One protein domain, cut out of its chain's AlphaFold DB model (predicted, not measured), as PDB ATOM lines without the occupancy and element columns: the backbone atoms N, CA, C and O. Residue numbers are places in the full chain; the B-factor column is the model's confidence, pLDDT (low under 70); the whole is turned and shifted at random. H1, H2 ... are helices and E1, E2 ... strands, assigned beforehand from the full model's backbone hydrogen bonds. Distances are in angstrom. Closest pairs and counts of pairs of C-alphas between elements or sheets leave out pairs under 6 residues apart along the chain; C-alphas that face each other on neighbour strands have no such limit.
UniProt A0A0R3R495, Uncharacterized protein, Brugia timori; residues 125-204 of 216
ATOM      1  N   LYS A 125      16.871  40.745   3.390       92.44
ATOM      2  CA  LYS A 125      16.551  39.337   3.134       92.44
ATOM      3  C   LYS A 125      16.845  39.061   1.667       92.44
ATOM      4  O   LYS A 125      16.330  39.753   0.796       92.44
ATOM      5  N   ASP A 126      17.693  38.071   1.415       90.00
ATOM      6  CA  ASP A 126      18.196  37.753   0.078       90.00
ATOM      7  C   ASP A 126      18.834  38.998  -0.576       90.00
ATOM      8  O   ASP A 126      19.809  39.536  -0.038       90.00
ATOM      9  N   ASN A 127      18.277  39.494  -1.684       90.69
ATOM     10  CA  ASN A 127      18.744  40.703  -2.371       90.69
ATOM     11  C   ASN A 127      17.851  41.935  -2.148       90.69
ATOM     12  O   ASN A 127      18.106  42.978  -2.745       90.69
ATOM     13  N   GLU A 128      16.846  41.839  -1.281       93.75
ATOM     14  CA  GLU A 128      15.891  42.916  -1.025       93.75
ATOM     15  C   GLU A 128      16.114  43.570   0.342       93.75
ATOM     16  O   GLU A 128      16.565  42.938   1.308       93.75
ATOM     17  N   PHE A 129      15.779  44.857   0.408       94.88
ATOM     18  CA  PHE A 129      15.867  45.680   1.606       94.88
ATOM     19  C   PHE A 129      14.471  46.044   2.104       94.88
ATOM     20  O   PHE A 129      13.581  46.367   1.320       94.88
ATOM     21  N   PHE A 130      14.307  46.013   3.419       95.75
ATOM     22  CA  PHE A 130      13.039  46.254   4.092       95.75
ATOM     23  C   PHE A 130      13.226  47.322   5.154       95.75
ATOM     24  O   PHE A 130      14.158  47.249   5.954       95.75
ATOM     25  N   ASN A 131      12.320  48.292   5.178       94.12
ATOM     26  CA  ASN A 131      12.314  49.340   6.186       94.12
ATOM     27  C   ASN A 131      12.006  48.757   7.567       94.12
ATOM     28  O   ASN A 131      11.334  47.733   7.700       94.12
ATOM     29  N   GLU A 132      12.460  49.444   8.610       94.75
ATOM     30  CA  GLU A 132      12.084  49.115   9.979       94.75
ATOM     31  C   GLU A 132      10.556  49.046  10.141       94.75
ATOM     32  O   GLU A 132       9.812  49.883   9.630       94.75
ATOM     33  N   GLY A 133      10.078  48.007  10.825       95.50
ATOM     34  CA  GLY A 133       8.657  47.754  11.051       95.50
ATOM     35  C   GLY A 133       7.915  47.178   9.844       95.50
ATOM     36  O   GLY A 133       6.795  46.691  10.015       95.50
ATOM     37  N   GLN A 134       8.518  47.174   8.648       97.50
ATOM     38  CA  GLN A 134       7.880  46.668   7.437       97.50
ATOM     39  C   GLN A 134       7.513  45.192   7.591       97.50
ATOM     40  O   GLN A 134       8.326  44.369   8.018       97.50
ATOM     41  N   ILE A 135       6.282  44.866   7.198       97.50
ATOM     42  CA  ILE A 135       5.762  43.502   7.121       97.50
ATOM     43  C   ILE A 135       5.630  43.135   5.650       97.50
ATOM     44  O   ILE A 135       5.069  43.896   4.862       97.50
ATOM     45  N   TRP A 136       6.124  41.959   5.280       97.38
ATOM     46  CA  TRP A 136       5.989  41.432   3.926       97.38
ATOM     47  C   TRP A 136       5.721  39.933   3.955       97.38
ATOM     48  O   TRP A 136       5.901  39.266   4.973       97.38
ATOM     49  N   THR A 137       5.237  39.403   2.835       96.38
ATOM     50  CA  THR A 137       5.018  37.967   2.646       96.38
ATOM     51  C   THR A 137       5.845  37.521   1.448       96.38
ATOM     52  O   THR A 137       5.829  38.186   0.418       96.38
ATOM     53  N   SER A 138       6.595  36.435   1.601       95.19
ATOM     54  CA  SER A 138       7.347  35.791   0.523       95.19
ATOM     55  C   SER A 138       6.950  34.320   0.525       95.19
ATOM     56  O   SER A 138       7.009  33.668   1.570       95.19
ATOM     57  N   GLU A 139       6.451  33.849  -0.619       94.12
ATOM     58  CA  GLU A 139       5.701  32.592  -0.724       94.12
ATOM     59  C   GLU A 139       4.570  32.548   0.320       94.12
ATOM     60  O   GLU A 139       3.734  33.447   0.369       94.12
ATOM     61  N   HIS A 140       4.565  31.542   1.194       97.25
ATOM     62  CA  HIS A 140       3.583  31.397   2.263       97.25
ATOM     63  C   HIS A 140       4.053  31.928   3.613       97.25
ATOM     64  O   HIS A 140       3.366  31.707   4.604       97.25
ATOM     65  N   ILE A 141       5.206  32.593   3.709       97.69
ATOM     66  CA  ILE A 141       5.780  33.003   4.995       97.69
ATOM     67  C   ILE A 141       5.689  34.520   5.153       97.69
ATOM     68  O   ILE A 141       6.113  35.285   4.286       97.69
ATOM     69  N   ARG A 142       5.144  34.966   6.287       98.06
ATOM     70  CA  ARG A 142       5.041  36.378   6.661       98.06
ATOM     71  C   ARG A 142       6.180  36.770   7.587       98.06
ATOM     72  O   ARG A 142       6.388  36.156   8.637       98.06
ATOM     73  N   TYR A 143       6.870  37.831   7.209       98.00
ATOM     74  CA  TYR A 143       8.038  38.366   7.889       98.00
ATOM     75  C   TYR A 143       7.778  39.779   8.403       98.00
ATOM     76  O   TYR A 143       6.895  40.480   7.912       98.00
ATOM     77  N   GLN A 144       8.587  40.197   9.369       97.94
ATOM     78  CA  GLN A 144       8.677  41.571   9.832       97.94
ATOM     79  C   GLN A 144      10.138  41.968   9.998       97.94
ATOM     80  O   GLN A 144      10.930  41.216  10.573       97.94
ATOM     81  N   CYS A 145      10.482  43.171   9.554       97.94
ATOM     82  CA  CYS A 145      11.752  43.782   9.888       97.94
ATOM     83  C   CYS A 145      11.628  44.465  11.248       97.94
ATOM     84  O   CYS A 145      10.789  45.343  11.438       97.94
ATOM     85  N   THR A 146      12.430  44.035  12.215       95.81
ATOM     86  CA  THR A 146      12.427  44.626  13.558       95.81
ATOM     87  C   THR A 146      13.270  45.900  13.612       95.81
ATOM     88  O   THR A 146      14.136  46.117  12.766       95.81
ATOM     89  N   SER A 147      13.073  46.702  14.660       92.56
ATOM     90  CA  SER A 147      13.883  47.894  14.958       92.56
ATOM     91  C   SER A 147      15.364  47.615  15.209       92.56
ATOM     92  O   SER A 147      16.197  48.509  15.135       92.56
ATOM     93  N   TYR A 148      15.717  46.355  15.459       90.00
ATOM     94  CA  TYR A 148      17.099  45.916  15.631       90.00
ATOM     95  C   TYR A 148      17.730  45.398  14.327       90.00
ATOM     96  O   TYR A 148      18.789  44.775  14.368       90.00
ATOM     97  N   GLY A 149      17.070  45.580  13.175       92.25
ATOM     98  CA  GLY A 149      17.550  45.091  11.876       92.25
ATOM     99  C   GLY A 149      17.462  43.569  11.703       92.25
ATOM    100  O   GLY A 149      18.090  42.992  10.816       92.25
ATOM    101  N   ILE A 150      16.683  42.891  12.553       93.62
ATOM    102  CA  ILE A 150      16.480  41.438  12.503       93.62
ATOM    103  C   ILE A 150      15.201  41.132  11.722       93.62
ATOM    104  O   ILE A 150      14.139  41.678  12.033       93.62
ATOM    105  N   VAL A 151      15.285  40.208  10.761       96.31
ATOM    106  CA  VAL A 151      14.118  39.639  10.069       96.31
ATOM    107  C   VAL A 151      13.459  38.593  10.969       96.31
ATOM    108  O   VAL A 151      14.023  37.528  11.223       96.31
ATOM    109  N   ARG A 152      12.244  38.877  11.439       96.69
ATOM    110  CA  ARG A 152      11.435  37.965  12.253       96.69
ATOM    111  C   ARG A 152      10.387  37.270  11.393       96.69
ATOM    112  O   ARG A 152       9.683  37.921  10.630       96.69
ATOM    113  N   VAL A 153      10.234  35.958  11.558       97.44
ATOM    114  CA  VAL A 153       9.085  35.216  11.017       97.44
ATOM    115  C   VAL A 153       7.896  35.416  11.952       97.44
ATOM    116  O   VAL A 153       8.000  35.126  13.144       97.44
ATOM    117  N   LEU A 154       6.782  35.917  11.423       98.00
ATOM    118  CA  LEU A 154       5.534  36.086  12.172       98.00
ATOM    119  C   LEU A 154       4.650  34.837  12.090       98.00
ATOM    120  O   LEU A 154       4.017  34.448  13.067       98.00
ATOM    121  N   GLY A 155       4.601  34.210  10.921       98.25
ATOM    122  CA  GLY A 155       3.721  33.080  10.662       98.25
ATOM    123  C   GLY A 155       3.602  32.805   9.175       98.25
ATOM    124  O   GLY A 155       4.441  33.242   8.388       98.25
ATOM    125  N   CYS A 156       2.546  32.102   8.800       98.50
ATOM    126  CA  CYS A 156       2.287  31.677   7.441       98.50
ATOM    127  C   CYS A 156       0.978  32.278   6.924       98.50
ATOM    128  O   CYS A 156       0.104  32.655   7.706       98.50
ATOM    129  N   VAL A 157       0.854  32.385   5.606       97.81
ATOM    130  CA  VAL A 157      -0.296  32.975   4.920       97.81
ATOM    131  C   VAL A 157      -0.717  32.051   3.794       97.81
ATOM    132  O   VAL A 157       0.111  31.671   2.964       97.81
ATOM    133  N   ASP A 158      -1.994  31.687   3.756       95.31
ATOM    134  CA  ASP A 158      -2.540  30.939   2.626       95.31
ATOM    135  C   ASP A 158      -2.836  31.843   1.415       95.31
ATOM    136  O   ASP A 158      -2.778  33.071   1.495       95.31
ATOM    137  N   ASP A 159      -3.199  31.220   0.292       92.94
ATOM    138  CA  ASP A 159      -3.542  31.912  -0.960       92.94
ATOM    139  C   ASP A 159      -4.735  32.881  -0.824       92.94
ATOM    140  O   ASP A 159      -4.902  33.781  -1.642       92.94
ATOM    141  N   ASN A 160      -5.570  32.708   0.206       92.88
ATOM    142  CA  ASN A 160      -6.754  33.523   0.476       92.88
ATOM    143  C   ASN A 160      -6.499  34.603   1.543       92.88
ATOM    144  O   ASN A 160      -7.426  35.318   1.928       92.88
ATOM    145  N   GLY A 161      -5.268  34.719   2.050       94.06
ATOM    146  CA  GLY A 161      -4.888  35.681   3.081       94.06
ATOM    147  C   GLY A 161      -5.101  35.217   4.528       94.06
ATOM    148  O   GLY A 161      -4.851  36.008   5.442       94.06
ATOM    149  N   LEU A 162      -5.515  33.967   4.772       95.88
ATOM    150  CA  LEU A 162      -5.597  33.394   6.118       95.88
ATOM    151  C   LEU A 162      -4.210  33.386   6.754       95.88
ATOM    152  O   LEU A 162      -3.295  32.727   6.264       95.88
ATOM    153  N   PHE A 163      -4.072  34.087   7.876       97.75
ATOM    154  CA  PHE A 163      -2.844  34.114   8.655       97.75
ATOM    155  C   PHE A 163      -2.851  33.045   9.749       97.75
ATOM    156  O   PHE A 163      -3.785  32.970  10.546       97.75
ATOM    157  N   VAL A 164      -1.770  32.273   9.819       97.94
ATOM    158  CA  VAL A 164      -1.509  31.289  10.872       97.94
ATOM    159  C   VAL A 164      -0.214  31.681  11.574       97.94
ATOM    160  O   VAL A 164       0.850  31.661  10.961       97.94
ATOM    161  N   GLU A 165      -0.293  32.062  12.847       98.06
ATOM    162  CA  GLU A 165       0.885  32.414  13.651       98.06
ATOM    163  C   GLU A 165       1.884  31.242  13.713       98.06
ATOM    164  O   GLU A 165       1.493  30.074  13.735       98.06
ATOM    165  N   LEU A 166       3.187  31.542  13.728       97.94
ATOM    166  CA  LEU A 166       4.226  30.515  13.815       97.94
ATOM    167  C   LEU A 166       4.033  29.625  15.058       97.94
ATOM    168  O   LEU A 166       3.953  30.110  16.181       97.94
ATOM    169  N   GLY A 167       4.008  28.309  14.851       96.00
ATOM    170  CA  GLY A 167       3.756  27.298  15.879       96.00
ATOM    171  C   GLY A 167       2.273  26.985  16.102       96.00
ATOM    172  O   GLY A 167       1.957  26.163  16.962       96.00
ATOM    173  N   ARG A 168       1.360  27.622  15.360       96.62
ATOM    174  CA  ARG A 168      -0.076  27.338  15.421       96.62
ATOM    175  C   ARG A 168      -0.523  26.441  14.273       96.62
ATOM    176  O   ARG A 168      -0.002  26.496  13.160       96.62
ATOM    177  N   ASP A 169      -1.570  25.685  14.578       95.38
ATOM    178  CA  ASP A 169      -2.343  24.890  13.638       95.38
ATOM    179  C   ASP A 169      -3.811  25.338  13.733       95.38
ATOM    180  O   ASP A 169      -4.323  25.557  14.834       95.38
ATOM    181  N   VAL A 170      -4.497  25.481  12.599       95.75
ATOM    182  CA  VAL A 170      -5.922  25.853  12.552       95.75
ATOM    183  C   VAL A 170      -6.688  24.940  11.599       95.75
ATOM    184  O   VAL A 170      -6.178  24.571  10.546       95.75
ATOM    185  N   LEU A 171      -7.922  24.574  11.958       95.25
ATOM    186  CA  LEU A 171      -8.846  23.844  11.084       95.25
ATOM    187  C   LEU A 171      -9.906  24.817  10.575       95.25
ATOM    188  O   LEU A 171     -10.722  25.308  11.352       95.25
ATOM    189  N   MET A 172      -9.913  25.082   9.272       93.50
ATOM    190  CA  MET A 172     -10.904  25.941   8.629       93.50
ATOM    191  C   MET A 172     -11.427  25.269   7.368       93.50
ATOM    192  O   MET A 172     -10.655  24.806   6.538       93.50
ATOM    193  N   ARG A 173     -12.757  25.202   7.222       91.44
ATOM    194  CA  ARG A 173     -13.425  24.616   6.042       91.44
ATOM    195  C   ARG A 173     -12.909  23.208   5.687       91.44
ATOM    196  O   ARG A 173     -12.664  22.914   4.524       91.44
ATOM    197  N   ASN A 174     -12.760  22.341   6.693       93.62
ATOM    198  CA  ASN A 174     -12.216  20.980   6.558       93.62
ATOM    199  C   ASN A 174     -10.768  20.911   6.030       93.62
ATOM    200  O   ASN A 174     -10.365  19.886   5.483       93.62
ATOM    201  N   ILE A 175      -9.980  21.977   6.175       94.94
ATOM    202  CA  ILE A 175      -8.555  22.009   5.836       94.94
ATOM    203  C   ILE A 175      -7.778  22.395   7.092       94.94
ATOM    204  O   ILE A 175      -8.097  23.383   7.754       94.94
ATOM    205  N   VAL A 176      -6.772  21.597   7.439       96.31
ATOM    206  CA  VAL A 176      -5.793  21.957   8.465       96.31
ATOM    207  C   VAL A 176      -4.730  22.822   7.809       96.31
ATOM    208  O   VAL A 176      -4.166  22.433   6.791       96.31
ATOM    209  N   HIS A 177      -4.447  23.971   8.410       97.00
ATOM    210  CA  HIS A 177      -3.370  24.875   8.038       97.00
ATOM    211  C   HIS A 177      -2.358  24.906   9.179       97.00
ATOM    212  O   HIS A 177      -2.717  25.218  10.315       97.00
ATOM    213  N   ARG A 178      -1.106  24.573   8.877       96.31
ATOM    214  CA  ARG A 178      -0.023  24.464   9.855       96.31
ATOM    215  C   ARG A 178       1.100  25.407   9.491       96.31
ATOM    216  O   ARG A 178       1.530  25.432   8.338       96.31
ATOM    217  N   CYS A 179       1.597  26.140  10.478       97.69
ATOM    218  CA  CYS A 179       2.799  26.946  10.336       97.69
ATOM    219  C   CYS A 179       3.802  26.528  11.401       97.69
ATOM    220  O   CYS A 179       3.618  26.827  12.577       97.69
ATOM    221  N   TYR A 180       4.866  25.830  11.022       95.88
ATOM    222  CA  TYR A 180       5.847  25.319  11.978       95.88
ATOM    223  C   TYR A 180       7.265  25.455  11.444       95.88
ATOM    224  O   TYR A 180       7.492  25.829  10.296       95.88
ATOM    225  N   ARG A 181       8.242  25.185  12.308       96.00
ATOM    226  CA  ARG A 181       9.657  25.266  11.966       96.00
ATOM    227  C   ARG A 181      10.281  23.878  12.005       96.00
ATOM    228  O   ARG A 181      10.115  23.160  12.986       96.00
ATOM    229  N   VAL A 182      11.008  23.537  10.948       94.62
ATOM    230  CA  VAL A 182      11.892  22.372  10.878       94.62
ATOM    231  C   VAL A 182      13.309  22.919  10.768       94.62
ATOM    232  O   VAL A 182      13.646  23.584   9.789       94.62
ATOM    233  N   ASP A 183      14.108  22.738  11.818       93.38
ATOM    234  CA  ASP A 183      15.431  23.350  11.982       93.38
ATOM    235  C   ASP A 183      15.431  24.879  11.775       93.38
ATOM    236  O   ASP A 183      15.012  25.666  12.634       93.38
ATOM    237  N   LYS A 184      15.925  25.326  10.616       90.31
ATOM    238  CA  LYS A 184      16.016  26.738  10.229       90.31
ATOM    239  C   LYS A 184      14.924  27.165   9.247       90.31
ATOM    240  O   LYS A 184      14.770  28.364   9.020       90.31
ATOM    241  N   THR A 185      14.150  26.220   8.725       93.81
ATOM    242  CA  THR A 185      13.152  26.447   7.682       93.81
ATOM    243  C   THR A 185      11.771  26.571   8.300       93.81
ATOM    244  O   THR A 185      11.359  25.743   9.111       93.81
ATOM    245  N   THR A 186      11.044  27.622   7.925       96.44
ATOM    246  CA  THR A 186       9.620  27.729   8.261       96.44
ATOM    247  C   THR A 186       8.828  27.048   7.161       96.44
ATOM    248  O   THR A 186       9.049  27.332   5.988       96.44
ATOM    249  N   VAL A 187       7.935  26.145   7.547       96.00
ATOM    250  CA  VAL A 187       7.125  25.337   6.646       96.00
ATOM    251  C   VAL A 187       5.668  25.710   6.850       96.00
ATOM    252  O   VAL A 187       5.148  25.673   7.970       96.00
ATOM    253  N   TYR A 188       5.017  26.048   5.743       97.06
ATOM    254  CA  TYR A 188       3.572  26.090   5.659       97.06
ATOM    255  C   TYR A 188       3.082  24.783   5.042       97.06
ATOM    256  O   TYR A 188       3.482  24.431   3.935       97.06
ATOM    257  N   HIS A 189       2.220  24.066   5.754       94.44
ATOM    258  CA  HIS A 189       1.659  22.800   5.292       94.44
ATOM    259  C   HIS A 189       0.142  22.844   5.454       94.44
ATOM    260  O   HIS A 189      -0.370  23.197   6.520       94.44
ATOM    261  N   ARG A 190      -0.583  22.476   4.394       94.19
ATOM    262  CA  ARG A 190      -2.038  22.330   4.428       94.19
ATOM    263  C   ARG A 190      -2.484  20.969   3.918       94.19
ATOM    264  O   ARG A 190      -1.944  20.474   2.934       94.19
ATOM    265  N   PHE A 191      -3.511  20.405   4.543       94.25
ATOM    266  CA  PHE A 191      -4.108  19.139   4.117       94.25
ATOM    267  C   PHE A 191      -5.576  19.029   4.532       94.25
ATOM    268  O   PHE A 191      -6.033  19.683   5.470       94.25
ATOM    269  N   ALA A 192      -6.330  18.194   3.817       93.88
ATOM    270  CA  ALA A 192      -7.743  17.973   4.094       93.88
ATOM    271  C   ALA A 192      -7.956  17.195   5.407       93.88
ATOM    272  O   ALA A 192      -7.259  16.228   5.706       93.88
ATOM    273  N   CYS A 193      -8.968  17.605   6.163       93.75
ATOM    274  CA  CYS A 193      -9.405  17.044   7.435       93.75
ATOM    275  C   CYS A 193     -10.938  17.104   7.485       93.75
ATOM    276  O   CYS A 193     -11.537  18.032   8.025       93.75
ATOM    277  N   VAL A 194     -11.581  16.139   6.827       91.81
ATOM    278  CA  VAL A 194     -13.041  16.099   6.682       91.81
ATOM    279  C   VAL A 194     -13.649  15.288   7.821       91.81
ATOM    280  O   VAL A 194     -13.254  14.146   8.039       91.81
ATOM    281  N   GLY A 195     -14.622  15.871   8.528       89.75
ATOM    282  CA  GLY A 195     -15.408  15.166   9.550       89.75
ATOM    283  C   GLY A 195     -14.629  14.771  10.810       89.75
ATOM    284  O   GLY A 195     -15.076  13.895  11.544       89.75
ATOM    285  N   ARG A 196     -13.470  15.391  11.049       91.69
ATOM    286  CA  ARG A 196     -12.571  15.125  12.179       91.69
ATOM    287  C   ARG A 196     -12.198  16.425  12.876       91.69
ATOM    288  O   ARG A 196     -12.292  17.505  12.291       91.69
ATOM    289  N   THR A 197     -11.762  16.330  14.124       93.25
ATOM    290  CA  THR A 197     -11.240  17.480  14.868       93.25
ATOM    291  C   THR A 197      -9.805  17.809  14.450       93.25
ATOM    292  O   THR A 197      -9.072  16.968  13.925       93.25
ATOM    293  N   LEU A 198      -9.365  19.041  14.727       92.12
ATOM    294  CA  LEU A 198      -7.988  19.476  14.472       92.12
ATOM    295  C   LEU A 198      -6.958  18.545  15.139       92.12
ATOM    296  O   LEU A 198      -5.997  18.132  14.495       92.12
ATOM    297  N   ALA A 199      -7.186  18.184  16.406       92.50
ATOM    298  CA  ALA A 199      -6.289  17.319  17.170       92.50
ATOM    299  C   ALA A 199      -6.149  15.929  16.529       92.50
ATOM    300  O   ALA A 199      -5.037  15.433  16.360       92.50
ATOM    301  N   GLU A 200      -7.265  15.333  16.103       92.25
ATOM    302  CA  GLU A 200      -7.265  14.043  15.409       92.25
ATOM    303  C   GLU A 200      -6.455  14.099  14.107       92.25
ATOM    304  O   GLU A 200      -5.678  13.190  13.818       92.25
ATOM    305  N   CYS A 201      -6.605  15.170  13.328       90.75
ATOM    306  CA  CYS A 201      -5.921  15.320  12.047       90.75
ATOM    307  C   CYS A 201      -4.423  15.618  12.172       90.75
ATOM    308  O   CYS A 201      -3.652  15.179  11.323       90.75
ATOM    309  N   ILE A 202      -3.991  16.316  13.225       89.12
ATOM    310  CA  ILE A 202      -2.566  16.575  13.476       89.12
ATOM    311  C   ILE A 202      -1.826  15.309  13.927       89.12
ATOM    312  O   ILE A 202      -0.660  15.143  13.578       89.12
ATOM    313  N   LEU A 203      -2.479  14.425  14.694       88.00
ATOM    314  CA  LEU A 203      -1.870  13.186  15.202       88.00
ATOM    315  C   LEU A 203      -1.718  12.104  14.126       88.00
ATOM    316  O   LEU A 203      -0.824  11.267  14.212       88.00
ATOM    317  N   THR A 204      -2.574  12.128  13.106       80.25
ATOM    318  CA  THR A 204      -2.489  11.234  11.944       80.25
ATOM    319  C   THR A 204      -2.460  12.065  10.661       80.25
ATOM    320  O   THR A 204      -3.446  12.058   9.910       80.25
TER     321      THR A 204
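This is residues 125 to 204 of the 216 residues of an uncharacterized protein of Brugia timori (UniProt A0A0R3R495). What is the main picture? Two small antiparallel sheets follow one another along an elongated body and are partly face to face near its middle, a loose sandwich of E2 E3 E4 E5 and E6 E7 E8. The short strand E1 lies at the far end of the first sheet, and the short helix H1 packs on one face of the second. What is it made of, and how large is it? The printed part has 80 residues, with eight named strands, E1 to E8, followed by one named helix, H1, and its class is mostly strand. It is only just loose, close to compact, with a radius of gyration of the C-alphas of 14.3 A, and spans 44 by 26 by 19 A.

How does the first sheet run? E2, residues 135 to 138, E3, residues 141 to 145, E4, residues 151 to 157, and E5, residues 163 to 165, form a meander, each strand the antiparallel neighbour of the one before, and the sheet is strongly twisted. N 136 and O 143 are 3.1 A apart, N 142 and O 155 2.8 A, and N 156 and O 164 2.8 A, within hydrogen-bond range. E1, residues 128 to 130, pairs with no named strand; its closest C-alpha pair with E3 is Phe 130 and Cys 145, 6.4 A. How does the second sheet stand to it? E6, residues 169 to 172, E7, residues 175 to 182, and E8, residues 185 to 192, form another meander, with N 170 and O 177 2.9 A apart and N 178 and O 189 2.8 A. The two sheets form a sandwich, two sheets face to face, their best planes 22 degrees apart; the closest C-alphas of E4 and E7 are those of Cys 156 and Cys 179, 5.6 A. Where is the helix? H1, residues 198 to 203, is on the second sheet at a height over the sheet of 9.2 A; of its 6 C-alphas, dropped onto the local plane, 4 fall on E7 and 2 on E6, and it lies over E7 and only just not over E6, slantwise to the strands at 46 degrees to E7 on the local plane. Every O i to N i+4 pair in H1 is within hydrogen-bond range.

Where does the first strand begin? E1 begins at C-alpha 128, (15.891, 42.916, -1.025). Which strands are long? E4 measures 16.7 A, E7 21.1 A and E8 22.8 A from first to last C-alpha. Where does the helix end? H1, 8.8 A long, ends at C-alpha 203, (-1.870, 13.186, 15.202).

How far does it reach? The two C-alphas farthest apart are those of Tyr 148 and Gly 195, 45.2 A. Are there cuts, long links or weak places? The printed part has no cut, and each link between its named elements is tight. No printed residue is under 70 in pLDDT, and the mean of the printed part is 94.7.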